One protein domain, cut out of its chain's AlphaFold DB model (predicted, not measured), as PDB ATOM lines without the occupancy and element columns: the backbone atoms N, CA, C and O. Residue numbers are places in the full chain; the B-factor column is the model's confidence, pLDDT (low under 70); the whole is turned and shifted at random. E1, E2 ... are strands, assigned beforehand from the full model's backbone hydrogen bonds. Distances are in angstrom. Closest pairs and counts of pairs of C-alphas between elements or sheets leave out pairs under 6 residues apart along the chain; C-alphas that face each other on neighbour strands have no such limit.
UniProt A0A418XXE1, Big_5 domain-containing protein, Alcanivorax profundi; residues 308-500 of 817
ATOM      1  N   ASN A 308     160.316 170.058 236.462       90.44
ATOM      2  CA  ASN A 308     160.885 169.088 237.387       90.44
ATOM      3  C   ASN A 308     159.764 168.397 238.192       90.44
ATOM      4  O   ASN A 308     158.693 168.961 238.418       90.44
ATOM      5  N   ASP A 309     159.993 167.154 238.634       86.00
ATOM      6  CA  ASP A 309     158.970 166.343 239.325       86.00
ATOM      7  C   ASP A 309     158.431 167.006 240.613       86.00
ATOM      8  O   ASP A 309     157.322 166.700 241.058       86.00
ATOM      9  N   ASP A 310     159.223 167.880 241.235       82.31
ATOM     10  CA  ASP A 310     158.923 168.632 242.454       82.31
ATOM     11  C   ASP A 310     158.553 170.105 242.210       82.31
ATOM     12  O   ASP A 310     158.260 170.820 243.173       82.31
ATOM     13  N   ALA A 311     158.504 170.546 240.948       84.38
ATOM     14  CA  ALA A 311     158.154 171.913 240.597       84.38
ATOM     15  C   ALA A 311     156.710 172.267 241.019       84.38
ATOM     16  O   ALA A 311     155.797 171.428 240.953       84.38
ATOM     17  N   PRO A 312     156.464 173.515 241.456       82.38
ATOM     18  CA  PRO A 312     155.128 173.964 241.811       82.38
ATOM     19  C   PRO A 312     154.218 174.043 240.575       82.38
ATOM     20  O   PRO A 312     154.654 174.286 239.454       82.38
ATOM     21  N   VAL A 313     152.912 173.864 240.785       85.38
ATOM     22  CA  VAL A 313     151.908 174.020 239.725       85.38
ATOM     23  C   VAL A 313     151.252 175.383 239.872       85.38
ATOM     24  O   VAL A 313     150.487 175.599 240.814       85.38
ATOM     25  N   LEU A 314     151.530 176.286 238.933       89.19
ATOM     26  CA  LEU A 314     150.948 177.625 238.915       89.19
ATOM     27  C   LEU A 314     149.816 177.726 237.876       89.19
ATOM     28  O   LEU A 314     149.913 177.154 236.788       89.19
ATOM     29  N   PRO A 315     148.726 178.444 238.189       92.56
ATOM     30  CA  PRO A 315     147.716 178.858 237.227       92.56
ATOM     31  C   PRO A 315     148.260 179.983 236.328       92.56
ATOM     32  O   PRO A 315     149.209 180.683 236.698       92.56
ATOM     33  N   PRO A 316     147.641 180.221 235.160       94.44
ATOM     34  CA  PRO A 316     148.027 181.346 234.327       94.44
ATOM     35  C   PRO A 316     147.667 182.675 234.998       94.44
ATOM     36  O   PRO A 316     146.604 182.800 235.605       94.44
ATOM     37  N   VAL A 317     148.512 183.688 234.821       93.94
ATOM     38  CA  VAL A 317     148.276 185.077 235.248       93.94
ATOM     39  C   VAL A 317     148.361 186.027 234.056       93.94
ATOM     40  O   VAL A 317     149.004 185.733 233.044       93.94
ATOM     41  N   VAL A 318     147.729 187.197 234.170       94.56
ATOM     42  CA  VAL A 318     147.926 188.285 233.204       94.56
ATOM     43  C   VAL A 318     149.220 189.027 233.547       94.56
ATOM     44  O   VAL A 318     149.289 189.738 234.551       94.56
ATOM     45  N   LEU A 319     150.238 188.881 232.695       92.12
ATOM     46  CA  LEU A 319     151.484 189.651 232.787       92.12
ATOM     47  C   LEU A 319     151.300 191.074 232.261       92.12
ATOM     48  O   LEU A 319     151.762 192.031 232.873       92.12
ATOM     49  N   GLY A 320     150.624 191.186 231.114       92.81
ATOM     50  CA  GLY A 320     150.460 192.426 230.364       92.81
ATOM     51  C   GLY A 320     148.991 192.722 230.077       92.81
ATOM     52  O   GLY A 320     148.335 191.886 229.461       92.81
ATOM     53  N   LEU A 321     148.479 193.899 230.441       94.38
ATOM     54  CA  LEU A 321     147.141 194.373 230.081       94.38
ATOM     55  C   LEU A 321     147.184 195.820 229.584       94.38
ATOM     56  O   LEU A 321     147.660 196.707 230.282       94.38
ATOM     57  N   TYR A 322     146.646 196.079 228.396       93.62
ATOM     58  CA  TYR A 322     146.411 197.434 227.908       93.62
ATOM     59  C   TYR A 322     144.973 197.591 227.394       93.62
ATOM     60  O   TYR A 322     144.548 196.786 226.561       93.62
ATOM     61  N   PRO A 323     144.234 198.631 227.826       93.88
ATOM     62  CA  PRO A 323     144.572 199.537 228.930       93.88
ATOM     63  C   PRO A 323     144.455 198.804 230.278       93.88
ATOM     64  O   PRO A 323     143.635 197.899 230.405       93.88
ATOM     65  N   GLY A 324     145.223 199.212 231.291       93.19
ATOM     66  CA  GLY A 324     145.073 198.706 232.661       93.19
ATOM     67  C   GLY A 324     146.268 197.916 233.188       93.19
ATOM     68  O   GLY A 324     147.404 198.176 232.808       93.19
ATOM     69  N   ILE A 325     145.977 196.982 234.098       93.62
ATOM     70  CA  ILE A 325     146.935 196.091 234.765       93.62
ATOM     71  C   ILE A 325     146.302 194.710 235.001       93.62
ATOM     72  O   ILE A 325     145.093 194.597 235.187       93.62
ATOM     73  N   GLY A 326     147.114 193.655 235.000       93.44
ATOM     74  CA  GLY A 326     146.684 192.256 235.062       93.44
ATOM     75  C   GLY A 326     146.182 191.715 236.409       93.44
ATOM     76  O   GLY A 326     146.283 190.511 236.623       93.44
ATOM     77  N   CYS A 327     145.690 192.550 237.328       94.12
ATOM     78  CA  CYS A 327     145.167 192.130 238.639       94.12
ATOM     79  C   CYS A 327     143.744 192.658 238.863       94.12
ATOM     80  O   CYS A 327     143.362 193.710 238.344       94.12
ATOM     81  N   ALA A 328     142.959 191.954 239.676       95.44
ATOM     82  CA  ALA A 328     141.722 192.486 240.224       95.44
ATOM     83  C   ALA A 328     142.031 193.744 241.042       95.44
ATOM     84  O   ALA A 328     143.029 193.786 241.759       95.44
ATOM     85  N   LEU A 329     141.184 194.770 240.923       95.50
ATOM     86  CA  LEU A 329     141.403 196.059 241.578       95.50
ATOM     87  C   LEU A 329     140.380 196.309 242.687       95.50
ATOM     88  O   LEU A 329     139.177 196.141 242.479       95.50
ATOM     89  N   GLU A 330     140.851 196.813 243.823       94.38
ATOM     90  CA  GLU A 330     140.037 197.392 244.895       94.38
ATOM     91  C   GLU A 330     140.273 198.905 245.017       94.38
ATOM     92  O   GLU A 330     141.112 199.472 244.318       94.38
ATOM     93  N   ASP A 331     139.472 199.589 245.842       94.44
ATOM     94  CA  ASP A 331     139.501 201.056 245.989       94.44
ATOM     95  C   ASP A 331     139.351 201.833 244.664       94.44
ATOM     96  O   ASP A 331     139.831 202.957 244.489       94.44
ATOM     97  N   ARG A 332     138.637 201.234 243.707       94.00
ATOM     98  CA  ARG A 332     138.374 201.814 242.385       94.00
ATOM     99  C   ARG A 332     137.509 203.070 242.508       94.00
ATOM    100  O   ARG A 332     136.476 203.066 243.179       94.00
ATOM    101  N   GLY A 333     137.884 204.134 241.802       90.81
ATOM    102  CA  GLY A 333     137.122 205.381 241.739       90.81
ATOM    103  C   GLY A 333     137.275 206.294 242.960       90.81
ATOM    104  O   GLY A 333     136.538 207.278 243.058       90.81
ATOM    105  N   VAL A 334     138.212 206.000 243.871       91.69
ATOM    106  CA  VAL A 334     138.588 206.912 244.961       91.69
ATOM    107  C   VAL A 334     139.081 208.236 244.374       91.69
ATOM    108  O   VAL A 334     139.906 208.258 243.464       91.69
ATOM    109  N   GLU A 335     138.566 209.350 244.887       91.62
ATOM    110  CA  GLU A 335     138.951 210.687 244.432       91.62
ATOM    111  C   GLU A 335     140.206 211.182 245.168       91.62
ATOM    112  O   GLU A 335     140.229 211.240 246.399       91.62
ATOM    113  N   GLN A 336     141.236 211.580 244.417       85.25
ATOM    114  CA  GLN A 336     142.465 212.198 244.930       85.25
ATOM    115  C   GLN A 336     142.766 213.507 244.195       85.25
ATOM    116  O   GLN A 336     142.281 213.724 243.090       85.25
ATOM    117  N   GLN A 337     143.544 214.403 244.807       81.56
ATOM    118  CA  GLN A 337     143.998 215.629 244.142       81.56
ATOM    119  C   GLN A 337     145.361 215.413 243.487       81.56
ATOM    120  O   GLN A 337     146.260 214.871 244.125       81.56
ATOM    121  N   ASP A 338     145.524 215.869 242.246       72.94
ATOM    122  CA  ASP A 338     146.837 215.946 241.608       72.94
ATOM    123  C   ASP A 338     147.682 217.111 242.143       72.94
ATOM    124  O   ASP A 338     147.216 217.952 242.920       72.94
ATOM    125  N   ALA A 339     148.951 217.175 241.731       65.06
ATOM    126  CA  ALA A 339     149.872 218.233 242.156       65.06
ATOM    127  C   ALA A 339     149.429 219.637 241.702       65.06
ATOM    128  O   ALA A 339     149.913 220.645 242.220       65.06
ATOM    129  N   GLN A 340     148.509 219.714 240.741       67.75
ATOM    130  CA  GLN A 340     147.912 220.932 240.213       67.75
ATOM    131  C   GLN A 340     146.562 221.258 240.887       67.75
ATOM    132  O   GLN A 340     145.983 222.313 240.618       67.75
ATOM    133  N   GLY A 341     146.090 220.410 241.809       75.62
ATOM    134  CA  GLY A 341     144.860 220.569 242.581       75.62
ATOM    135  C   GLY A 341     143.585 220.076 241.887       75.62
ATOM    136  O   GLY A 341     142.493 220.359 242.388       75.62
ATOM    137  N   ASN A 342     143.681 219.364 240.759       81.62
ATOM    138  CA  ASN A 342     142.526 218.759 240.094       81.62
ATOM    139  C   ASN A 342     142.138 217.448 240.780       81.62
ATOM    140  O   ASN A 342     142.998 216.668 241.177       81.62
ATOM    141  N   THR A 343     140.837 217.175 240.884       86.50
ATOM    142  CA  THR A 343     140.343 215.893 241.396       86.50
ATOM    143  C   THR A 343     140.404 214.822 240.306       86.50
ATOM    144  O   THR A 343     139.752 214.954 239.270       86.50
ATOM    145  N   LEU A 344     141.143 213.747 240.566       86.12
ATOM    146  CA  LEU A 344     141.257 212.550 239.740       86.12
ATOM    147  C   LEU A 344     140.514 211.385 240.399       86.12
ATOM    148  O   LEU A 344     140.574 211.220 241.615       86.12
ATOM    149  N   LYS A 345     139.846 210.555 239.594       90.38
ATOM    150  CA  LYS A 345     139.289 209.271 240.043       90.38
ATOM    151  C   LYS A 345     140.320 208.178 239.813       90.38
ATOM    152  O   LYS A 345     140.556 207.792 238.675       90.38
ATOM    153  N   MET A 346     140.927 207.705 240.887       90.75
ATOM    154  CA  MET A 346     141.987 206.707 240.834       90.75
ATOM    155  C   MET A 346     141.452 205.366 240.325       90.75
ATOM    156  O   MET A 346     140.301 205.004 240.585       90.75
ATOM    157  N   ALA A 347     142.288 204.622 239.604       92.38
ATOM    158  CA  ALA A 347     141.908 203.329 239.048       92.38
ATOM    159  C   ALA A 347     141.823 202.226 240.117       92.38
ATOM    160  O   ALA A 347     141.081 201.267 239.925       92.38
ATOM    161  N   GLY A 348     142.513 202.394 241.250       93.56
ATOM    162  CA  GLY A 348     142.514 201.467 242.386       93.56
ATOM    163  C   GLY A 348     143.904 200.897 242.671       93.56
ATOM    164  O   GLY A 348     144.900 201.419 242.177       93.56
ATOM    165  N   ARG A 349     143.967 199.822 243.451       92.81
ATOM    166  CA  ARG A 349     145.179 199.024 243.717       92.81
ATOM    167  C   ARG A 349     144.879 197.547 243.482       92.81
ATOM    168  O   ARG A 349     143.710 197.169 243.533       92.81
ATOM    169  N   CYS A 350     145.899 196.724 243.248       93.50
ATOM    170  CA  CYS A 350     145.680 195.279 243.163       93.50
ATOM    171  C   CYS A 350     145.083 194.752 244.472       93.50
ATOM    172  O   CYS A 350     145.550 195.125 245.549       93.50
ATOM    173  N   VAL A 351     144.081 193.877 244.371       91.44
ATOM    174  CA  VAL A 351     143.589 193.096 245.509       91.44
ATOM    175  C   VAL A 351     144.773 192.362 246.122       91.44
ATOM    176  O   VAL A 351     145.660 191.880 245.419       91.44
ATOM    177  N   GLY A 352     144.835 192.378 247.448       86.44
ATOM    178  CA  GLY A 352     145.987 191.859 248.156       86.44
ATOM    179  C   GLY A 352     147.224 192.769 248.114       86.44
ATOM    180  O   GLY A 352     148.313 192.307 248.436       86.44
ATOM    181  N   GLY A 353     147.106 194.044 247.754       87.38
ATOM    182  CA  GLY A 353     148.092 195.052 248.151       87.38
ATOM    183  C   GLY A 353     147.969 195.416 249.638       87.38
ATOM    184  O   GLY A 353     147.057 194.959 250.332       87.38
ATOM    185  N   LEU A 354     148.877 196.253 250.137       89.31
ATOM    186  CA  LEU A 354     148.722 196.888 251.449       89.31
ATOM    187  C   LEU A 354     147.773 198.098 251.352       89.31
ATOM    188  O   LEU A 354     147.652 198.738 250.305       89.31
ATOM    189  N   GLU A 355     147.106 198.447 252.459       88.38
ATOM    190  CA  GLU A 355     146.176 199.593 252.517       88.38
ATOM    191  C   GLU A 355     146.859 200.953 252.273       88.38
ATOM    192  O   GLU A 355     146.195 201.926 251.895       88.38
ATOM    193  N   ASP A 356     148.174 201.038 252.465       87.38
ATOM    194  CA  ASP A 356     149.006 202.212 252.205       87.38
ATOM    195  C   ASP A 356     149.702 202.192 250.835       87.38
ATOM    196  O   ASP A 356     150.342 203.184 250.485       87.38
ATOM    197  N   ASP A 357     149.512 201.142 250.025       89.94
ATOM    198  CA  ASP A 357     149.976 201.128 248.635       89.94
ATOM    199  C   ASP A 357     149.362 202.285 247.837       89.94
ATOM    200  O   ASP A 357     148.161 202.570 247.910       89.94
ATOM    201  N   SER A 358     150.181 202.937 247.017       88.75
ATOM    202  CA  SER A 358     149.723 203.985 246.111       88.75
ATOM    203  C   SER A 358     148.700 203.456 245.107       88.75
ATOM    204  O   SER A 358     148.854 202.388 244.517       88.75
ATOM    205  N   LEU A 359     147.643 204.237 244.877       90.62
ATOM    206  CA  LEU A 359     146.626 203.896 243.887       90.62
ATOM    207  C   LEU A 359     147.129 204.212 242.477       90.62
ATOM    208  O   LEU A 359     147.721 205.265 242.238       90.62
ATOM    209  N   TYR A 360     146.807 203.350 241.519       91.25
ATOM    210  CA  TYR A 360     147.051 203.602 240.107       91.25
ATOM    211  C   TYR A 360     146.265 204.817 239.609       91.25
ATOM    212  O   TYR A 360     145.090 205.017 239.944       91.25
ATOM    213  N   TYR A 361     146.910 205.612 238.759       88.19
ATOM    214  CA  TYR A 361     146.261 206.706 238.041       88.19
ATOM    215  C   TYR A 361     145.189 206.197 237.068       88.19
ATOM    216  O   TYR A 361     145.214 205.022 236.696       88.19
ATOM    217  N   PRO A 362     144.237 207.062 236.657       89.69
ATOM    218  CA  PRO A 362     143.244 206.699 235.654       89.69
ATOM    219  C   PRO A 362     143.892 206.077 234.412       89.69
ATOM    220  O   PRO A 362     144.890 206.592 233.904       89.69
ATOM    221  N   PHE A 363     143.303 204.996 233.906       92.69
ATOM    222  CA  PHE A 363     143.765 204.369 232.674       92.69
ATOM    223  C   PHE A 363     143.191 205.074 231.446       92.69
ATOM    224  O   PHE A 363     142.043 205.530 231.438       92.69
ATOM    225  N   PHE A 364     143.983 205.114 230.378       91.62
ATOM    226  CA  PHE A 364     143.607 205.723 229.110       91.62
ATOM    227  C   PHE A 364     143.729 204.717 227.975       91.62
ATOM    228  O   PHE A 364     144.610 203.860 227.983       91.62
ATOM    229  N   TYR A 365     142.844 204.844 226.992       93.12
ATOM    230  CA  TYR A 365     142.850 204.015 225.793       93.12
ATOM    231  C   TYR A 365     142.932 204.882 224.542       93.12
ATOM    232  O   TYR A 365     141.971 205.552 224.170       93.12
ATOM    233  N   ASP A 366     144.090 204.891 223.900       90.19
ATOM    234  CA  ASP A 366     144.320 205.499 222.587       90.19
ATOM    235  C   ASP A 366     143.628 204.684 221.482       90.19
ATOM    236  O   ASP A 366     143.865 203.482 221.338       90.19
ATOM    237  N   LEU A 367     142.777 205.353 220.695       88.88
ATOM    238  CA  LEU A 367     141.992 204.748 219.614       88.88
ATOM    239  C   LEU A 367     142.837 204.127 218.488       88.88
ATOM    240  O   LEU A 367     142.302 203.329 217.716       88.88
ATOM    241  N   SER A 368     144.124 204.468 218.383       80.00
ATOM    242  CA  SER A 368     145.051 203.886 217.402       80.00
ATOM    243  C   SER A 368     145.557 202.487 217.775       80.00
ATOM    244  O   SER A 368     146.157 201.802 216.943       80.00
ATOM    245  N   ARG A 369     145.317 202.033 219.013       85.44
ATOM    246  CA  ARG A 369     145.963 200.848 219.595       85.44
ATOM    247  C   ARG A 369     144.943 199.744 219.886       85.44
ATOM    248  O   ARG A 369     143.820 200.049 220.275       85.44
ATOM    249  N   PRO A 370     145.290 198.455 219.725       88.12
ATOM    250  CA  PRO A 370     144.424 197.363 220.157       88.12
ATOM    251  C   PRO A 370     144.395 197.259 221.687       88.12
ATOM    252  O   PRO A 370     145.388 197.559 222.343       88.12
ATOM    253  N   ILE A 371     143.298 196.744 222.243       93.19
ATOM    254  CA  ILE A 371     143.278 196.207 223.611       93.19
ATOM    255  C   ILE A 371     144.110 194.924 223.606       93.19
ATOM    256  O   ILE A 371     143.951 194.085 222.717       93.19
ATOM    257  N   GLU A 372     144.997 194.743 224.574       91.81
ATOM    258  CA  GLU A 372     145.915 193.608 224.585       91.81
ATOM    259  C   GLU A 372     146.016 192.960 225.963       91.81
ATOM    260  O   GLU A 372     146.154 193.661 226.959       91.81
ATOM    261  N   VAL A 373     145.981 191.624 226.002       94.44
ATOM    262  CA  VAL A 373     146.195 190.814 227.211       94.44
ATOM    263  C   VAL A 373     147.267 189.771 226.917       94.44
ATOM    264  O   VAL A 373     147.132 189.036 225.940       94.44
ATOM    265  N   SER A 374     148.315 189.705 227.732       93.25
ATOM    266  CA  SER A 374     149.425 188.752 227.613       93.25
ATOM    267  C   SER A 374     149.577 187.932 228.891       93.25
ATOM    268  O   SER A 374     149.381 188.458 229.988       93.25
ATOM    269  N   PHE A 375     149.940 186.661 228.744       93.50
ATOM    270  CA  PHE A 375     149.960 185.664 229.818       93.50
ATOM    271  C   PHE A 375     151.375 185.130 230.064       93.50
ATOM    272  O   PHE A 375     152.220 185.189 229.172       93.50
ATOM    273  N   ASN A 376     151.622 184.596 231.261       92.12
ATOM    274  CA  ASN A 376     152.911 183.993 231.633       92.12
ATOM    275  C   ASN A 376     153.143 182.601 231.037       92.12
ATOM    276  O   ASN A 376     154.275 182.133 231.018       92.12
ATOM    277  N   MET A 377     152.093 181.948 230.550       91.94
ATOM    278  CA  MET A 377     152.160 180.599 229.995       91.94
ATOM    279  C   MET A 377     151.178 180.423 228.832       91.94
ATOM    280  O   MET A 377     150.212 181.189 228.722       91.94
ATOM    281  N   PRO A 378     151.391 179.425 227.954       92.44
ATOM    282  CA  PRO A 378     150.471 179.135 226.861       92.44
ATOM    283  C   PRO A 378     149.049 178.802 227.347       92.44
ATOM    284  O   PRO A 378     148.827 177.944 228.203       92.44
ATOM    285  N   MET A 379     148.070 179.455 226.732       94.06
ATOM    286  CA  MET A 379     146.644 179.397 227.047       94.06
ATOM    287  C   MET A 379     145.858 178.558 226.035       94.06
ATOM    288  O   MET A 379     146.226 178.453 224.861       94.06
ATOM    289  N   ASP A 380     144.714 178.024 226.463       93.62
ATOM    290  CA  ASP A 380     143.734 177.397 225.579       93.62
ATOM    291  C   ASP A 380     142.944 178.469 224.813       93.62
ATOM    292  O   ASP A 380     142.090 179.182 225.358       93.62
ATOM    293  N   LEU A 381     143.193 178.547 223.505       90.62
ATOM    294  CA  LEU A 381     142.553 179.508 222.606       90.62
ATOM    295  C   LEU A 381     141.027 179.380 222.549       90.62
ATOM    296  O   LEU A 381     140.354 180.367 222.253       90.62
ATOM    297  N   THR A 382     140.465 178.200 222.827       91.44
ATOM    298  CA  THR A 382     139.009 177.989 222.813       91.44
ATOM    299  C   THR A 382     138.313 178.701 223.970       91.44
ATOM    300  O   THR A 382     137.127 179.019 223.880       91.44
ATOM    301  N   THR A 383     139.053 179.021 225.034       94.56
ATOM    302  CA  THR A 383     138.546 179.784 226.181       94.56
ATOM    303  C   THR A 383     138.635 181.295 225.976       94.56
ATOM    304  O   THR A 383     137.960 182.052 226.676       94.56
ATOM    305  N   MET A 384     139.385 181.753 224.963       94.12
ATOM    306  CA  MET A 384     139.578 183.167 224.631       94.12
ATOM    307  C   MET A 384     138.358 183.798 223.936       94.12
ATOM    308  O   MET A 384     138.402 184.233 222.779       94.12
ATOM    309  N   THR A 385     137.237 183.832 224.645       94.06
ATOM    310  CA  THR A 385     135.911 184.175 224.120       94.06
ATOM    311  C   THR A 385     135.428 185.531 224.619       94.06
ATOM    312  O   THR A 385     135.759 185.953 225.729       94.06
ATOM    313  N   PHE A 386     134.613 186.201 223.797       96.31
ATOM    314  CA  PHE A 386     134.000 187.479 224.151       96.31
ATOM    315  C   PHE A 386     132.542 187.318 224.554       96.31
ATOM    316  O   PHE A 386     131.781 186.629 223.879       96.31
ATOM    317  N   GLY A 387     132.181 187.948 225.668       95.56
ATOM    318  CA  GLY A 387     130.841 187.928 226.238       95.56
ATOM    319  C   GLY A 387     130.187 189.305 226.272       95.56
ATOM    320  O   GLY A 387     130.656 190.266 225.663       95.56
ATOM    321  N   GLN A 388     129.103 189.398 227.034       96.88
ATOM    322  CA  GLN A 388     128.406 190.643 227.340       96.88
ATOM    323  C   GLN A 388     128.552 190.957 228.822       96.88
ATOM    324  O   GLN A 388     128.361 190.079 229.653       96.88
ATOM    325  N   ILE A 389     128.858 192.200 229.170       97.25
ATOM    326  CA  ILE A 389     128.924 192.617 230.561       97.25
ATOM    327  C   ILE A 389     127.557 192.428 231.231       97.25
ATOM    328  O   ILE A 389     126.508 192.760 230.663       97.25
ATOM    329  N   ALA A 390     127.582 191.877 232.440       95.75
ATOM    330  CA  ALA A 390     126.408 191.661 233.262       95.75
ATOM    331  C   ALA A 390     125.817 192.992 233.754       95.75
ATOM    332  O   ALA A 390     126.457 194.045 233.744       95.75
ATOM    333  N   ALA A 391     124.569 192.948 234.227       94.06
ATOM    334  CA  ALA A 391     123.836 194.142 234.657       94.06
ATOM    335  C   ALA A 391     124.495 194.894 235.833       94.06
ATOM    336  O   ALA A 391     124.299 196.098 235.965       94.06
ATOM    337  N   ASP A 392     125.264 194.201 236.674       93.12
ATOM    338  CA  ASP A 392     126.026 194.789 237.784       93.12
ATOM    339  C   ASP A 392     127.378 195.393 237.352       93.12
ATOM    340  O   ASP A 392     128.029 196.091 238.133       93.12
ATOM    341  N   GLY A 393     127.799 195.160 236.106       94.50
ATOM    342  CA  GLY A 393     129.081 195.617 235.583       94.50
ATOM    343  C   GLY A 393     130.302 194.932 236.199       94.50
ATOM    344  O   GLY A 393     131.374 195.537 236.159       94.50
ATOM    345  N   GLN A 394     130.136 193.755 236.818       95.25
ATOM    346  CA  GLN A 394     131.194 193.032 237.548       95.25
ATOM    347  C   GLN A 394     131.679 191.759 236.836       95.25
ATOM    348  O   GLN A 394     132.674 191.167 237.244       95.25
ATOM    349  N   SER A 395     130.974 191.305 235.800       96.62
ATOM    350  CA  SER A 395     131.251 190.027 235.138       96.62
ATOM    351  C   SER A 395     130.843 190.030 233.669       96.62
ATOM    352  O   SER A 395     130.102 190.910 233.226       96.62
ATOM    353  N   CYS A 396     131.314 189.038 232.918       96.81
ATOM    354  CA  CYS A 396     130.943 188.784 231.530       96.81
ATOM    355  C   CYS A 396     130.086 187.520 231.409       96.81
ATOM    356  O   CYS A 396     130.499 186.417 231.770       96.81
ATOM    357  N   ASP A 397     128.900 187.668 230.828       95.81
ATOM    358  CA  ASP A 397     128.016 186.588 230.417       95.81
ATOM    359  C   ASP A 397     128.420 186.038 229.043       95.81
ATOM    360  O   ASP A 397     128.553 186.779 228.069       95.81
ATOM    361  N   GLY A 398     128.568 184.714 228.939       93.50
ATOM    362  CA  GLY A 398     128.777 184.021 227.661       93.50
ATOM    363  C   GLY A 398     130.201 184.064 227.093       93.50
ATOM    364  O   GLY A 398     130.432 183.458 226.052       93.50
ATOM    365  N   GLY A 399     131.151 184.707 227.776       95.44
ATOM    366  CA  GLY A 399     132.567 184.711 227.406       95.44
ATOM    367  C   GLY A 399     133.468 185.144 228.561       95.44
ATOM    368  O   GLY A 399     132.968 185.602 229.586       95.44
ATOM    369  N   ALA A 400     134.780 184.973 228.398       96.94
ATOM    370  CA  ALA A 400     135.780 185.261 229.429       96.94
ATOM    371  C   ALA A 400     136.129 186.751 229.560       96.94
ATOM    372  O   ALA A 400     136.555 187.193 230.626       96.94
ATOM    373  N   MET A 401     135.939 187.521 228.484       97.75
ATOM    374  CA  MET A 401     136.241 188.952 228.437       97.75
ATOM    375  C   MET A 401     135.128 189.731 227.737       97.75
ATOM    376  O   MET A 401     134.510 189.235 226.797       97.75
ATOM    377  N   CYS A 402     134.855 190.957 228.165       97.94
ATOM    378  CA  CYS A 402     133.831 191.803 227.557       97.94
ATOM    379  C   CYS A 402     134.146 193.287 227.746       97.94
ATOM    380  O   CYS A 402     134.846 193.677 228.679       97.94
ATOM    381  N   LEU A 403     133.622 194.109 226.837       98.44
ATOM    382  CA  LEU A 403     133.798 195.557 226.823       98.44
ATOM    383  C   LEU A 403     132.429 196.233 226.734       98.44
ATOM    384  O   LEU A 403     131.581 195.827 225.937       98.44
ATOM    385  N   ALA A 404     132.221 197.288 227.515       98.00
ATOM    386  CA  ALA A 404     130.984 198.053 227.468       98.00
ATOM    387  C   ALA A 404     131.171 199.523 227.853       98.00
ATOM    388  O   ALA A 404     132.144 199.909 228.499       98.00
ATOM    389  N   GLN A 405     130.179 200.330 227.486       97.56
ATOM    390  CA  GLN A 405     130.000 201.700 227.951       97.56
ATOM    391  C   GLN A 405     128.797 201.777 228.892       97.56
ATOM    392  O   GLN A 405     127.738 201.228 228.586       97.56
ATOM    393  N   GLU A 406     128.909 202.500 230.004       95.56
ATOM    394  CA  GLU A 406     127.741 202.809 230.830       95.56
ATOM    395  C   GLU A 406     126.983 204.016 230.253       95.56
ATOM    396  O   GLU A 406     127.523 205.112 230.115       95.56
ATOM    397  N   VAL A 407     125.702 203.832 229.925       94.31
ATOM    398  CA  VAL A 407     124.834 204.886 229.389       94.31
ATOM    399  C   VAL A 407     123.514 204.900 230.153       94.31
ATOM    400  O   VAL A 407     122.713 203.968 230.076       94.31
ATOM    401  N   ASN A 408     123.250 205.997 230.873       92.12
ATOM    402  CA  ASN A 408     122.050 206.175 231.703       92.12
ATOM    403  C   ASN A 408     121.833 205.030 232.717       92.12
ATOM    404  O   ASN A 408     120.705 204.556 232.878       92.12
ATOM    405  N   GLY A 409     122.905 204.566 233.368       89.62
ATOM    406  CA  GLY A 409     122.848 203.496 234.372       89.62
ATOM    407  C   GLY A 409     122.636 202.090 233.804       89.62
ATOM    408  O   GLY A 409     122.253 201.194 234.547       89.62
ATOM    409  N   ASN A 410     122.812 201.899 232.492       94.44
ATOM    410  CA  ASN A 410     122.776 200.587 231.849       94.44
ATOM    411  C   ASN A 410     124.035 200.382 231.015       94.44
ATOM    412  O   ASN A 410     124.501 201.308 230.350       94.44
ATOM    413  N   TRP A 411     124.528 199.150 230.982       97.44
ATOM    414  CA  TRP A 411     125.667 198.790 230.156       97.44
ATOM    415  C   TRP A 411     125.266 198.543 228.701       97.44
ATOM    416  O   TRP A 411     124.383 197.737 228.401       97.44
ATOM    417  N   GLN A 412     125.936 199.241 227.790       97.06
ATOM    418  CA  GLN A 412     125.869 199.025 226.351       97.06
ATOM    419  C   GLN A 412     127.129 198.282 225.913       97.06
ATOM    420  O   GLN A 412     128.228 198.830 225.959       97.06
ATOM    421  N   ASN A 413     126.961 197.021 225.523       97.38
ATOM    422  CA  ASN A 413     128.061 196.152 225.114       97.38
ATOM    423  C   ASN A 413     128.661 196.570 223.774       97.38
ATOM    424  O   ASN A 413     127.945 197.003 222.868       97.38
ATOM    425  N   ILE A 414     129.972 196.398 223.664       97.25
ATOM    426  CA  ILE A 414     130.756 196.687 222.474       97.25
ATOM    427  C   ILE A 414     131.369 195.383 221.988       97.25
ATOM    428  O   ILE A 414     132.126 194.731 222.706       97.25
ATOM    429  N   ASP A 415     131.051 195.027 220.747       94.56
ATOM    430  CA  ASP A 415     131.598 193.831 220.126       94.56
ATOM    431  C   ASP A 415     133.109 193.982 219.909       94.56
ATOM    432  O   ASP A 415     133.603 195.016 219.441       94.56
ATOM    433  N   LEU A 416     133.837 192.915 220.230       93.94
ATOM    434  CA  LEU A 416     135.276 192.801 220.041       93.94
ATOM    435  C   LEU A 416     135.571 191.782 218.939       93.94
ATOM    436  O   LEU A 416     135.018 190.683 218.910       93.94
ATOM    437  N   SER A 417     136.500 192.132 218.056       90.38
ATOM    438  CA  SER A 417     137.205 191.173 217.199       90.38
ATOM    439  C   SER A 417     138.596 190.932 217.776       90.38
ATOM    440  O   SER A 417     139.099 191.795 218.488       90.38
ATOM    441  N   ALA A 418     139.238 189.792 217.510       87.94
ATOM    442  CA  ALA A 418     140.586 189.579 218.029       87.94
ATOM    443  C   ALA A 418     141.482 188.699 217.175       87.94
ATOM    444  O   ALA A 418     141.028 187.790 216.483       87.94
ATOM    445  N   ARG A 419     142.783 188.947 217.321       84.31
ATOM    446  CA  ARG A 419     143.851 188.014 216.959       84.31
ATOM    447  C   ARG A 419     144.333 187.325 218.235       84.31
ATOM    448  O   ARG A 419     144.635 188.009 219.212       84.31
ATOM    449  N   ARG A 420     144.385 185.992 218.228       84.56
ATOM    450  CA  ARG A 420     144.663 185.158 219.410       84.56
ATOM    451  C   ARG A 420     145.890 184.290 219.178       84.56
ATOM    452  O   ARG A 420     145.895 183.545 218.213       84.56
ATOM    453  N   ASN A 421     146.868 184.363 220.062       82.62
ATOM    454  CA  ASN A 421     148.062 183.522 220.151       82.62
ATOM    455  C   ASN A 421     148.042 182.825 221.531       82.62
ATOM    456  O   ASN A 421     147.360 183.311 222.433       82.62
ATOM    457  N   SER A 422     148.751 181.705 221.716       86.44
ATOM    458  CA  SER A 422     148.776 180.986 223.003       86.44
ATOM    459  C   SER A 422     149.181 181.873 224.187       86.44
ATOM    460  O   SER A 422     148.637 181.716 225.268       86.44
ATOM    461  N   LEU A 423     150.065 182.850 224.003       88.50
ATOM    462  CA  LEU A 423     150.536 183.750 225.060       88.50
ATOM    463  C   LEU A 423     149.810 185.096 225.094       88.50
ATOM    464  O   LEU A 423     150.105 185.929 225.952       88.50
ATOM    465  N   ARG A 424     148.893 185.366 224.155       88.31
ATOM    466  CA  ARG A 424     148.318 186.708 224.007       88.31
ATOM    467  C   ARG A 424     147.005 186.769 223.235       88.31
ATOM    468  O   ARG A 424     146.862 186.164 222.177       88.31
ATOM    469  N   ILE A 425     146.134 187.699 223.623       90.44
ATOM    470  CA  ILE A 425     145.025 188.191 222.798       90.44
ATOM    471  C   ILE A 425     145.162 189.689 222.478       90.44
ATOM    472  O   ILE A 425     145.416 190.506 223.357       90.44
ATOM    473  N   ARG A 426     144.973 190.055 221.203       89.88
ATOM    474  CA  ARG A 426     144.823 191.443 220.729       89.88
ATOM    475  C   ARG A 426     143.393 191.662 220.266       89.88
ATOM    476  O   ARG A 426     143.030 191.180 219.190       89.88
ATOM    477  N   ALA A 427     142.601 192.364 221.064       92.12
ATOM    478  CA  ALA A 427     141.213 192.690 220.792       92.12
ATOM    479  C   ALA A 427     141.070 194.097 220.189       92.12
ATOM    480  O   ALA A 427     141.669 195.062 220.654       92.12
ATOM    481  N   VAL A 428     140.253 194.218 219.147       91.69
ATOM    482  CA  VAL A 428     139.925 195.479 218.481       91.69
ATOM    483  C   VAL A 428     138.415 195.697 218.586       91.69
ATOM    484  O   VAL A 428     137.649 194.858 218.087       91.69
ATOM    485  N   PRO A 429     137.977 196.796 219.222       94.12
ATOM    486  CA  PRO A 429     136.577 197.201 219.268       94.12
ATOM    487  C   PRO A 429     135.986 197.402 217.874       94.12
ATOM    488  O   PRO A 429     136.679 197.828 216.948       94.12
ATOM    489  N   ALA A 430     134.688 197.133 217.720       91.62
ATOM    490  CA  ALA A 430     133.989 197.371 216.463       91.62
ATOM    491  C   ALA A 430     134.190 198.828 215.970       91.62
ATOM    492  O   ALA A 430     134.153 199.760 216.783       91.62
ATOM    493  N   PRO A 431     134.376 199.075 214.658       88.25
ATOM    494  CA  PRO A 431     134.614 200.425 214.146       88.25
ATOM    495  C   PRO A 431     133.534 201.427 214.578       88.25
ATOM    496  O   PRO A 431     132.342 201.138 214.484       88.25
ATOM    497  N   ASN A 432     133.950 202.626 214.998       88.25
ATOM    498  CA  ASN A 432     133.076 203.711 215.476       88.25
ATOM    499  C   ASN A 432     132.250 203.394 216.745       88.25
ATOM    500  O   ASN A 432     131.272 204.091 217.013       88.25
ATOM    501  N   SER A 433     132.608 202.361 217.516       93.69
ATOM    502  CA  SER A 433     131.939 202.031 218.790       93.69
ATOM    503  C   SER A 433     132.507 202.783 219.999       93.69
ATOM    504  O   SER A 433     131.786 203.033 220.965       93.69
ATOM    505  N   ILE A 434     133.781 203.180 219.934       95.38
ATOM    506  CA  ILE A 434     134.461 203.958 220.971       95.38
ATOM    507  C   ILE A 434     134.630 205.398 220.493       95.38
ATOM    508  O   ILE A 434     135.028 205.652 219.357       95.38
ATOM    509  N   VAL A 435     134.322 206.344 221.377       95.69
ATOM    510  CA  VAL A 435     134.399 207.783 221.133       95.69
ATOM    511  C   VAL A 435     135.356 208.392 222.149       95.69
ATOM    512  O   VAL A 435     135.197 208.190 223.352       95.69
ATOM    513  N   ALA A 436     136.340 209.149 221.665       95.75
ATOM    514  CA  ALA A 436     137.295 209.840 222.524       95.75
ATOM    515  C   ALA A 436     136.587 210.763 223.536       95.75
ATOM    516  O   ALA A 436     135.641 211.475 223.192       95.75
ATOM    517  N   GLY A 437     137.069 210.753 224.776       95.38
ATOM    518  CA  GLY A 437     136.522 211.488 225.915       95.38
ATOM    519  C   GLY A 437     135.426 210.753 226.693       95.38
ATOM    520  O   GLY A 437     135.039 211.238 227.751       95.38
ATOM    521  N   ASN A 438     134.928 209.612 226.202       96.50
ATOM    522  CA  ASN A 438     133.983 208.777 226.943       96.50
ATOM    523  C   ASN A 438     134.706 207.727 227.799       96.50
ATOM    524  O   ASN A 438     135.810 207.288 227.464       96.50
ATOM    525  N   ASP A 439     134.022 207.279 228.852       96.00
ATOM    526  CA  ASP A 439     134.483 206.225 229.756       96.00
ATOM    527  C   ASP A 439     133.919 204.855 229.364       96.00
ATOM    528  O   ASP A 439     132.757 204.731 228.960       96.00
ATOM    529  N   TYR A 440     134.744 203.825 229.515       97.88
ATOM    530  CA  TYR A 440     134.445 202.442 229.161       97.88
ATOM    531  C   TYR A 440     134.958 201.493 230.244       97.88
ATOM    532  O   TYR A 440     135.850 201.840 231.021       97.88
ATOM    533  N   ARG A 441     134.400 200.277 230.276       98.00
ATOM    534  CA  ARG A 441     134.839 199.205 231.172       98.00
ATOM    535  C   ARG A 441     135.196 197.946 230.401       98.00
ATOM    536  O   ARG A 441     134.351 197.405 229.685       98.00
ATOM    537  N   LEU A 442     136.412 197.459 230.622       98.12
ATOM    538  CA  LEU A 442     136.849 196.114 230.263       98.12
ATOM    539  C   LEU A 442     136.717 195.203 231.487       98.12
ATOM    540  O   LEU A 442     137.124 195.577 232.590       98.12
ATOM    541  N   VAL A 443     136.163 194.011 231.285       98.25
ATOM    542  CA  VAL A 443     136.046 192.979 232.319       98.25
ATOM    543  C   VAL A 443     136.713 191.699 231.835       98.25
ATOM    544  O   VAL A 443     136.450 191.263 230.713       98.25
ATOM    545  N   ILE A 444     137.548 191.098 232.684       98.19
ATOM    546  CA  ILE A 444     138.057 189.730 232.536       98.19
ATOM    547  C   ILE A 444     137.587 188.937 233.754       98.19
ATOM    548  O   ILE A 444     137.875 189.316 234.889       98.19
ATOM    549  N   ASN A 445     136.849 187.854 233.524       97.88
ATOM    550  CA  ASN A 445     136.303 187.037 234.606       97.88
ATOM    551  C   ASN A 445     137.414 186.288 235.355       97.88
ATOM    552  O   ASN A 445     138.255 185.647 234.722       97.88
ATOM    553  N   GLY A 446     137.348 186.305 236.689       94.06
ATOM    554  CA  GLY A 446     138.200 185.488 237.562       94.06
ATOM    555  C   GLY A 446     137.550 184.173 238.013       94.06
ATOM    556  O   GLY A 446     138.218 183.295 238.527       94.06
ATOM    557  N   GLY A 447     136.255 183.957 237.761       87.44
ATOM    558  CA  GLY A 447     135.606 182.652 237.968       87.44
ATOM    559  C   GLY A 447     134.947 182.434 239.334       87.44
ATOM    560  O   GLY A 447     134.180 181.477 239.465       87.44
ATOM    561  N   ASP A 448     135.128 183.339 240.303       82.56
ATOM    562  CA  ASP A 448     134.417 183.331 241.601       82.56
ATOM    563  C   ASP A 448     132.882 183.366 241.458       82.56
ATOM    564  O   ASP A 448     132.125 182.920 242.324       82.56
ATOM    565  N   ASP A 449     132.408 183.885 240.332       81.38
ATOM    566  CA  ASP A 449     131.007 184.030 239.949       81.38
ATOM    567  C   ASP A 449     130.484 182.878 239.065       81.38
ATOM    568  O   ASP A 449     129.328 182.895 238.622       81.38
ATOM    569  N   GLY A 450     131.318 181.863 238.807       86.56
ATOM    570  CA  GLY A 450     131.002 180.707 237.969       86.56
ATOM    571  C   GLY A 450     130.888 181.019 236.474       86.56
ATOM    572  O   GLY A 450     130.298 180.225 235.731       86.56
ATOM    573  N   LYS A 451     131.393 182.171 236.019       93.69
ATOM    574  CA  LYS A 451     131.377 182.563 234.604       93.69
ATOM    575  C   LYS A 451     132.504 181.891 233.811       93.69
ATOM    576  O   LYS A 451     133.435 181.339 234.398       93.69
ATOM    577  N   PRO A 452     132.436 181.900 232.464       96.38
ATOM    578  CA  PRO A 452     133.556 181.466 231.635       96.38
ATOM    579  C   PRO A 452     134.811 182.289 231.941       96.38
ATOM    580  O   PRO A 452     134.712 183.496 232.128       96.38
ATOM    581  N   VAL A 453     135.973 181.644 231.950       97.38
ATOM    582  CA  VAL A 453     137.284 182.242 232.256       97.38
ATOM    583  C   VAL A 453     138.299 181.827 231.198       97.38
ATOM    584  O   VAL A 453     138.089 180.825 230.507       97.38
ATOM    585  N   PHE A 454     139.404 182.562 231.091       97.38
ATOM    586  CA  PHE A 454     140.568 182.070 230.360       97.38
ATOM    587  C   PHE A 454     141.180 180.872 231.095       97.38
ATOM    588  O   PHE A 454     141.177 180.835 232.329       97.38
ATOM    589  N   ARG A 455     141.704 179.900 230.343       96.50
ATOM    590  CA  ARG A 455     142.389 178.728 230.904       96.50
ATOM    591  C   ARG A 455     143.731 178.473 230.241       96.50
ATOM    592  O   ARG A 455     143.906 178.795 229.065       96.50
ATOM    593  N   SER A 456     144.655 177.883 230.992       95.56
ATOM    594  CA  SER A 456     145.930 177.414 230.454       95.56
ATOM    595  C   SER A 456     145.704 176.305 229.421       95.56
ATOM    596  O   SER A 456     144.657 175.656 229.394       95.56
ATOM    597  N   HIS A 457     146.672 176.086 228.535       93.62
ATOM    598  CA  HIS A 457     146.625 174.970 227.590       93.62
ATOM    599  C   HIS A 457     146.496 173.632 228.348       93.62
ATOM    600  O   HIS A 457     146.994 173.488 229.463       93.62
ATOM    601  N   GLU A 458     145.912 172.598 227.729       91.25
ATOM    602  CA  GLU A 458     145.737 171.262 228.341       91.25
ATOM    603  C   GLU A 458     147.021 170.630 228.914       91.25
ATOM    604  O   GLU A 458     146.938 169.815 229.828       91.25
ATOM    605  N   ARG A 459     148.208 171.034 228.429       90.81
ATOM    606  CA  ARG A 459     149.505 170.550 228.926       90.81
ATOM    607  C   ARG A 459     149.850 171.114 230.306       90.81
ATOM    608  O   ARG A 459     150.623 170.509 231.031       90.81
ATOM    609  N   PHE A 460     149.213 172.221 230.678       91.50
ATOM    610  CA  PHE A 460     149.297 172.879 231.979       91.50
ATOM    611  C   PHE A 460     148.010 172.662 232.784       91.50
ATOM    612  O   PHE A 460     147.530 173.563 233.465       91.50
ATOM    613  N   ASN A 461     147.401 171.478 232.663       91.00
ATOM    614  CA  ASN A 461     146.229 171.042 233.430       91.00
ATOM    615  C   ASN A 461     144.932 171.850 233.224       91.00
ATOM    616  O   ASN A 461     143.968 171.629 233.958       91.00
ATOM    617  N   ASN A 462     144.855 172.724 232.211       94.38
ATOM    618  CA  ASN A 462     143.655 173.515 231.900       94.38
ATOM    619  C   ASN A 462     143.145 174.359 233.092       94.38
ATOM    620  O   ASN A 462     141.933 174.490 233.321       94.38
ATOM    621  N   LEU A 463     144.084 174.905 233.866       94.12
ATOM    622  CA  LEU A 463     143.837 175.714 235.057       94.12
ATOM    623  C   LEU A 463     143.179 177.041 234.673       94.12
ATOM    624  O   LEU A 463     143.534 177.653 233.665       94.12
ATOM    625  N   ALA A 464     142.205 177.483 235.463       95.31
ATOM    626  CA  ALA A 464     141.602 178.802 235.338       95.31
ATOM    627  C   ALA A 464     142.599 179.906 235.703       95.31
ATOM    628  O   ALA A 464     143.456 179.733 236.568       95.31
ATOM    629  N   ILE A 465     142.451 181.049 235.036       96.00
ATOM    630  CA  ILE A 465     143.269 182.233 235.283       96.00
ATOM    631  C   ILE A 465     143.196 182.698 236.738       96.00
ATOM    632  O   ILE A 465     142.115 182.755 237.317       96.00
ATOM    633  N   ASN A 466     144.349 183.038 237.305       94.50
ATOM    634  CA  ASN A 466     144.474 183.708 238.591       94.50
ATOM    635  C   ASN A 466     144.443 185.223 238.371       94.50
ATOM    636  O   ASN A 466     145.305 185.784 237.688       94.50
ATOM    637  N   THR A 467     143.426 185.881 238.919       94.69
ATOM    638  CA  THR A 467     143.239 187.335 238.818       94.69
ATOM    639  C   THR A 467     143.703 188.080 240.068       94.69
ATOM    640  O   THR A 467     143.708 189.310 240.073       94.69
ATOM    641  N   ASP A 468     144.133 187.365 241.106       91.19
ATOM    642  CA  ASP A 468     144.599 187.900 242.386       91.19
ATOM    643  C   ASP A 468     145.958 187.279 242.777       91.19
ATOM    644  O   ASP A 468     146.079 186.562 243.775       91.19
ATOM    645  N   PRO A 469     147.017 187.537 241.982       89.69
ATOM    646  CA  PRO A 469     148.310 186.876 242.160       89.69
ATOM    647  C   PRO A 469     149.011 187.219 243.486       89.69
ATOM    648  O   PRO A 469     149.945 186.525 243.876       89.69
ATOM    649  N   LEU A 470     148.578 188.264 244.202       88.50
ATOM    650  CA  LEU A 470     149.194 188.703 245.464       88.50
ATOM    651  C   LEU A 470     148.716 187.918 246.684       88.50
ATOM    652  O   LEU A 470     149.340 187.990 247.741       88.50
ATOM    653  N   ASN A 471     147.623 187.166 246.554       84.12
ATOM    654  CA  ASN A 471     147.146 186.256 247.594       84.12
ATOM    655  C   ASN A 471     147.618 184.803 247.385       84.12
ATOM    656  O   ASN A 471     147.161 183.905 248.097       84.12
ATOM    657  N   GLY A 472     148.549 184.590 246.448       82.62
ATOM    658  CA  GLY A 472     149.195 183.310 246.150       82.62
ATOM    659  C   GLY A 472     149.276 183.073 244.644       82.62
ATOM    660  O   GLY A 472     148.279 183.237 243.938       82.62
ATOM    661  N   MET A 473     150.439 182.656 244.143       82.44
ATOM    662  CA  MET A 473     150.580 182.187 242.762       82.44
ATOM    663  C   MET A 473     150.450 180.668 242.706       82.44
ATOM    664  O   MET A 473     149.667 180.155 241.914       82.44
ATOM    665  N   GLY A 474     151.156 179.944 243.570       73.31
ATOM    666  CA  GLY A 474     151.131 178.484 243.643       73.31
ATOM    667  C   GLY A 474     150.312 177.922 244.804       73.31
ATOM    668  O   GLY A 474     149.791 176.813 244.679       73.31
ATOM    669  N   THR A 475     150.190 178.644 245.930       68.56
ATOM    670  CA  THR A 475     149.551 178.118 247.148       68.56
ATOM    671  C   THR A 475     148.528 179.026 247.805       68.56
ATOM    672  O   THR A 475     148.816 180.137 248.236       68.56
ATOM    673  N   CYS A 476     147.299 178.520 247.927       66.62
ATOM    674  CA  CYS A 476     146.167 179.361 248.310       66.62
ATOM    675  C   CYS A 476     145.926 179.278 249.799       66.62
ATOM    676  O   CYS A 476     145.361 178.309 250.327       66.62
ATOM    677  N   GLY A 477     146.358 180.333 250.476       55.66
ATOM    678  CA  GLY A 477     146.399 180.376 251.921       55.66
ATOM    679  C   GLY A 477     147.497 179.474 252.509       55.66
ATOM    680  O   GLY A 477     148.074 178.631 251.825       55.66
ATOM    681  N   PRO A 478     147.768 179.611 253.817       47.19
ATOM    682  CA  PRO A 478     149.015 179.146 254.442       47.19
ATOM    683  C   PRO A 478     149.259 177.617 254.504       47.19
ATOM    684  O   PRO A 478     150.155 177.181 255.220       47.19
ATOM    685  N   PHE A 479     148.473 176.773 253.815       50.19
ATOM    686  CA  PHE A 479     148.467 175.313 254.038       50.19
ATOM    687  C   PHE A 479     148.048 174.426 252.848       50.19
ATOM    688  O   PHE A 479     147.824 173.229 253.052       50.19
ATOM    689  N   LYS A 480     147.877 174.954 251.629       51.47
ATOM    690  CA  LYS A 480     147.370 174.164 250.492       51.47
ATOM    691  C   LYS A 480     148.339 174.168 249.316       51.47
ATOM    692  O   LYS A 480     148.567 175.212 248.727       51.47
ATOM    693  N   ASN A 481     148.806 172.984 248.916       57.72
ATOM    694  CA  ASN A 481     149.485 172.755 247.630       57.72
ATOM    695  C   ASN A 481     148.471 172.650 246.465       57.72
ATOM    696  O   ASN A 481     148.645 171.837 245.561       57.72
ATOM    697  N   GLU A 482     147.356 173.382 246.543       68.31
ATOM    698  CA  GLU A 482     146.361 173.468 245.468       68.31
ATOM    699  C   GLU A 482     146.656 174.744 244.658       68.31
ATOM    700  O   GLU A 482     146.863 175.778 245.299       68.31
ATOM    701  N   PRO A 483     146.659 174.697 243.309       78.94
ATOM    702  CA  PRO A 483     146.884 175.878 242.472       78.94
ATOM    703  C   PRO A 483     145.858 176.988 242.733       78.94
ATOM    704  O   PRO A 483     144.666 176.705 242.893       78.94
ATOM    705  N   CYS A 484     146.296 178.252 242.712       84.50
ATOM    706  CA  CYS A 484     145.431 179.417 242.958       84.50
ATOM    707  C   CYS A 484     144.633 179.870 241.764       84.50
ATOM    708  O   CYS A 484     144.778 180.975 241.264       84.50
ATOM    709  N   GLU A 485     143.756 178.984 241.322       89.12
ATOM    710  CA  GLU A 485     142.791 179.278 240.284       89.12
ATOM    711  C   GLU A 485     141.765 180.320 240.752       89.12
ATOM    712  O   GLU A 485     141.068 180.131 241.752       89.12
ATOM    713  N   GLY A 486     141.614 181.369 239.950       89.75
ATOM    714  CA  GLY A 486     140.507 182.306 240.025       89.75
ATOM    715  C   GLY A 486     140.758 183.583 240.823       89.75
ATOM    716  O   GLY A 486     141.854 184.140 240.793       89.75
ATOM    717  N   GLY A 487     139.702 184.077 241.472       90.81
ATOM    718  CA  GLY A 487     139.665 185.367 242.154       90.81
ATOM    719  C   GLY A 487     138.574 186.304 241.614       90.81
ATOM    720  O   GLY A 487     137.795 185.945 240.716       90.81
ATOM    721  N   PRO A 488     138.498 187.539 242.139       94.31
ATOM    722  CA  PRO A 488     137.566 188.543 241.643       94.31
ATOM    723  C   PRO A 488     137.867 188.911 240.187       94.31
ATOM    724  O   PRO A 488     139.011 188.862 239.739       94.31
ATOM    725  N   SER A 489     136.858 189.332 239.427       96.94
ATOM    726  CA  SER A 489     137.070 189.794 238.050       96.94
ATOM    727  C   SER A 489     138.031 190.987 237.984       96.94
ATOM    728  O   SER A 489     137.966 191.907 238.802       96.94
ATOM    729  N   ILE A 490     138.876 191.024 236.953       97.44
ATOM    730  CA  ILE A 490     139.670 192.210 236.615       97.44
ATOM    731  C   ILE A 490     138.724 193.227 235.977       97.44
ATOM    732  O   ILE A 490     138.155 192.966 234.914       97.44
ATOM    733  N   LEU A 491     138.550 194.381 236.623       97.50
ATOM    734  CA  LEU A 491     137.669 195.460 236.172       97.50
ATOM    735  C   LEU A 491     138.488 196.710 235.852       97.50
ATOM    736  O   LEU A 491     138.857 197.472 236.751       97.50
ATOM    737  N   ILE A 492     138.716 196.976 234.570       97.31
ATOM    738  CA  ILE A 492     139.449 198.163 234.127       97.31
ATOM    739  C   ILE A 492     138.463 199.221 233.651       97.31
ATOM    740  O   ILE A 492     137.826 199.054 232.612       97.31
ATOM    741  N   ASP A 493     138.364 200.314 234.409       96.62
ATOM    742  CA  ASP A 493     137.728 201.544 233.935       96.62
ATOM    743  C   ASP A 493     138.781 202.386 233.226       96.62
ATOM    744  O   ASP A 493     139.864 202.611 233.769       96.62
ATOM    745  N   PHE A 494     138.469 202.848 232.020       95.69
ATOM    746  CA  PHE A 494     139.376 203.686 231.247       95.69
ATOM    747  C   PHE A 494     138.625 204.745 230.447       95.69
ATOM    748  O   PHE A 494     137.483 204.547 230.027       95.69
ATOM    749  N   THR A 495     139.307 205.855 230.179       95.75
ATOM    750  CA  THR A 495     138.801 206.915 229.302       95.75
ATOM    751  C   THR A 495     139.443 206.789 227.923       95.75
ATOM    752  O   THR A 495     140.667 206.698 227.790       95.75
ATOM    753  N   ALA A 496     138.630 206.789 226.868       96.00
ATOM    754  CA  ALA A 496     139.144 206.763 225.502       96.00
ATOM    755  C   ALA A 496     139.787 208.108 225.130       96.00
ATOM    756  O   ALA A 496     139.259 209.175 225.445       96.00
ATOM    757  N   THR A 497     140.893 208.073 224.397       93.56
ATOM    758  CA  THR A 497     141.635 209.251 223.932       93.56
ATOM    759  C   THR A 497     141.734 209.252 222.405       93.56
ATOM    760  O   THR A 497     141.642 208.186 221.793       93.56
ATOM    761  N   PRO A 498     141.841 210.427 221.754       91.31
ATOM    762  CA  PRO A 498     142.004 210.492 220.304       91.31
ATOM    763  C   PRO A 498     143.241 209.724 219.835       91.31
ATOM    764  O   PRO A 498     144.184 209.552 220.600       91.31
ATOM    765  N   ASP A 499     143.246 209.335 218.563       85.88
ATOM    766  CA  ASP A 499     144.461 208.870 217.893       85.88
ATOM    767  C   ASP A 499     145.515 209.991 217.923       85.88
ATOM    768  O   ASP A 499     145.280 211.084 217.396       85.88
ATOM    769  N   VAL A 500     146.639 209.726 218.589       76.81
ATOM    770  CA  VAL A 500     147.780 210.648 218.703       76.81
ATOM    771  C   VAL A 500     148.985 210.201 217.870       76.81
ATOM    772  O   VAL A 500     150.092 210.662 218.122       76.81
TER     773      VAL A 500
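What this domain is: This is residues 308 to 500 of the 817 residues of the protein "Big_5 domain-containing protein" of Alcanivorax profundi (UniProt A0A418XXE1). What is the shape? With little regular structure, a loose sandwich: sheet E1-E5-E9-E8 partly faces the strongly twisted sheet E4-E11-E10-E6-E7, with hairpin E2-E3 set off from both. What makes it? The printed part has 193 residues, 58 in eleven strands, E1 to E11 in chain order, and no named helix: all strand, antiparallel first sheet, mixed second. It is compact, radius of gyration of the C-alphas 16.9 A, spanning 53 by 39 by 31 A.

How they stand to each other: Which strands pair? E1, residues 318 to 322, is antiparallel to E5, residues 371 to 375; N 322 and O 372 are 2.9 A apart. How do the sheets stand? Their strands are at 24 degrees.

Where its parts are: Where does E1 begin? C-alpha 318 is at (147.926, 188.285, 233.204). Where does E11 end? E11, residues 490 to 497, 21.3 A long, ends at (141.635, 209.251, 223.932).

The domain as a whole: Any cut? The printed part has no cut; the E10 to E11 link is long, 45 residues. Where is confidence low? Residues 339 to 340 and 475 to 482 are under 70.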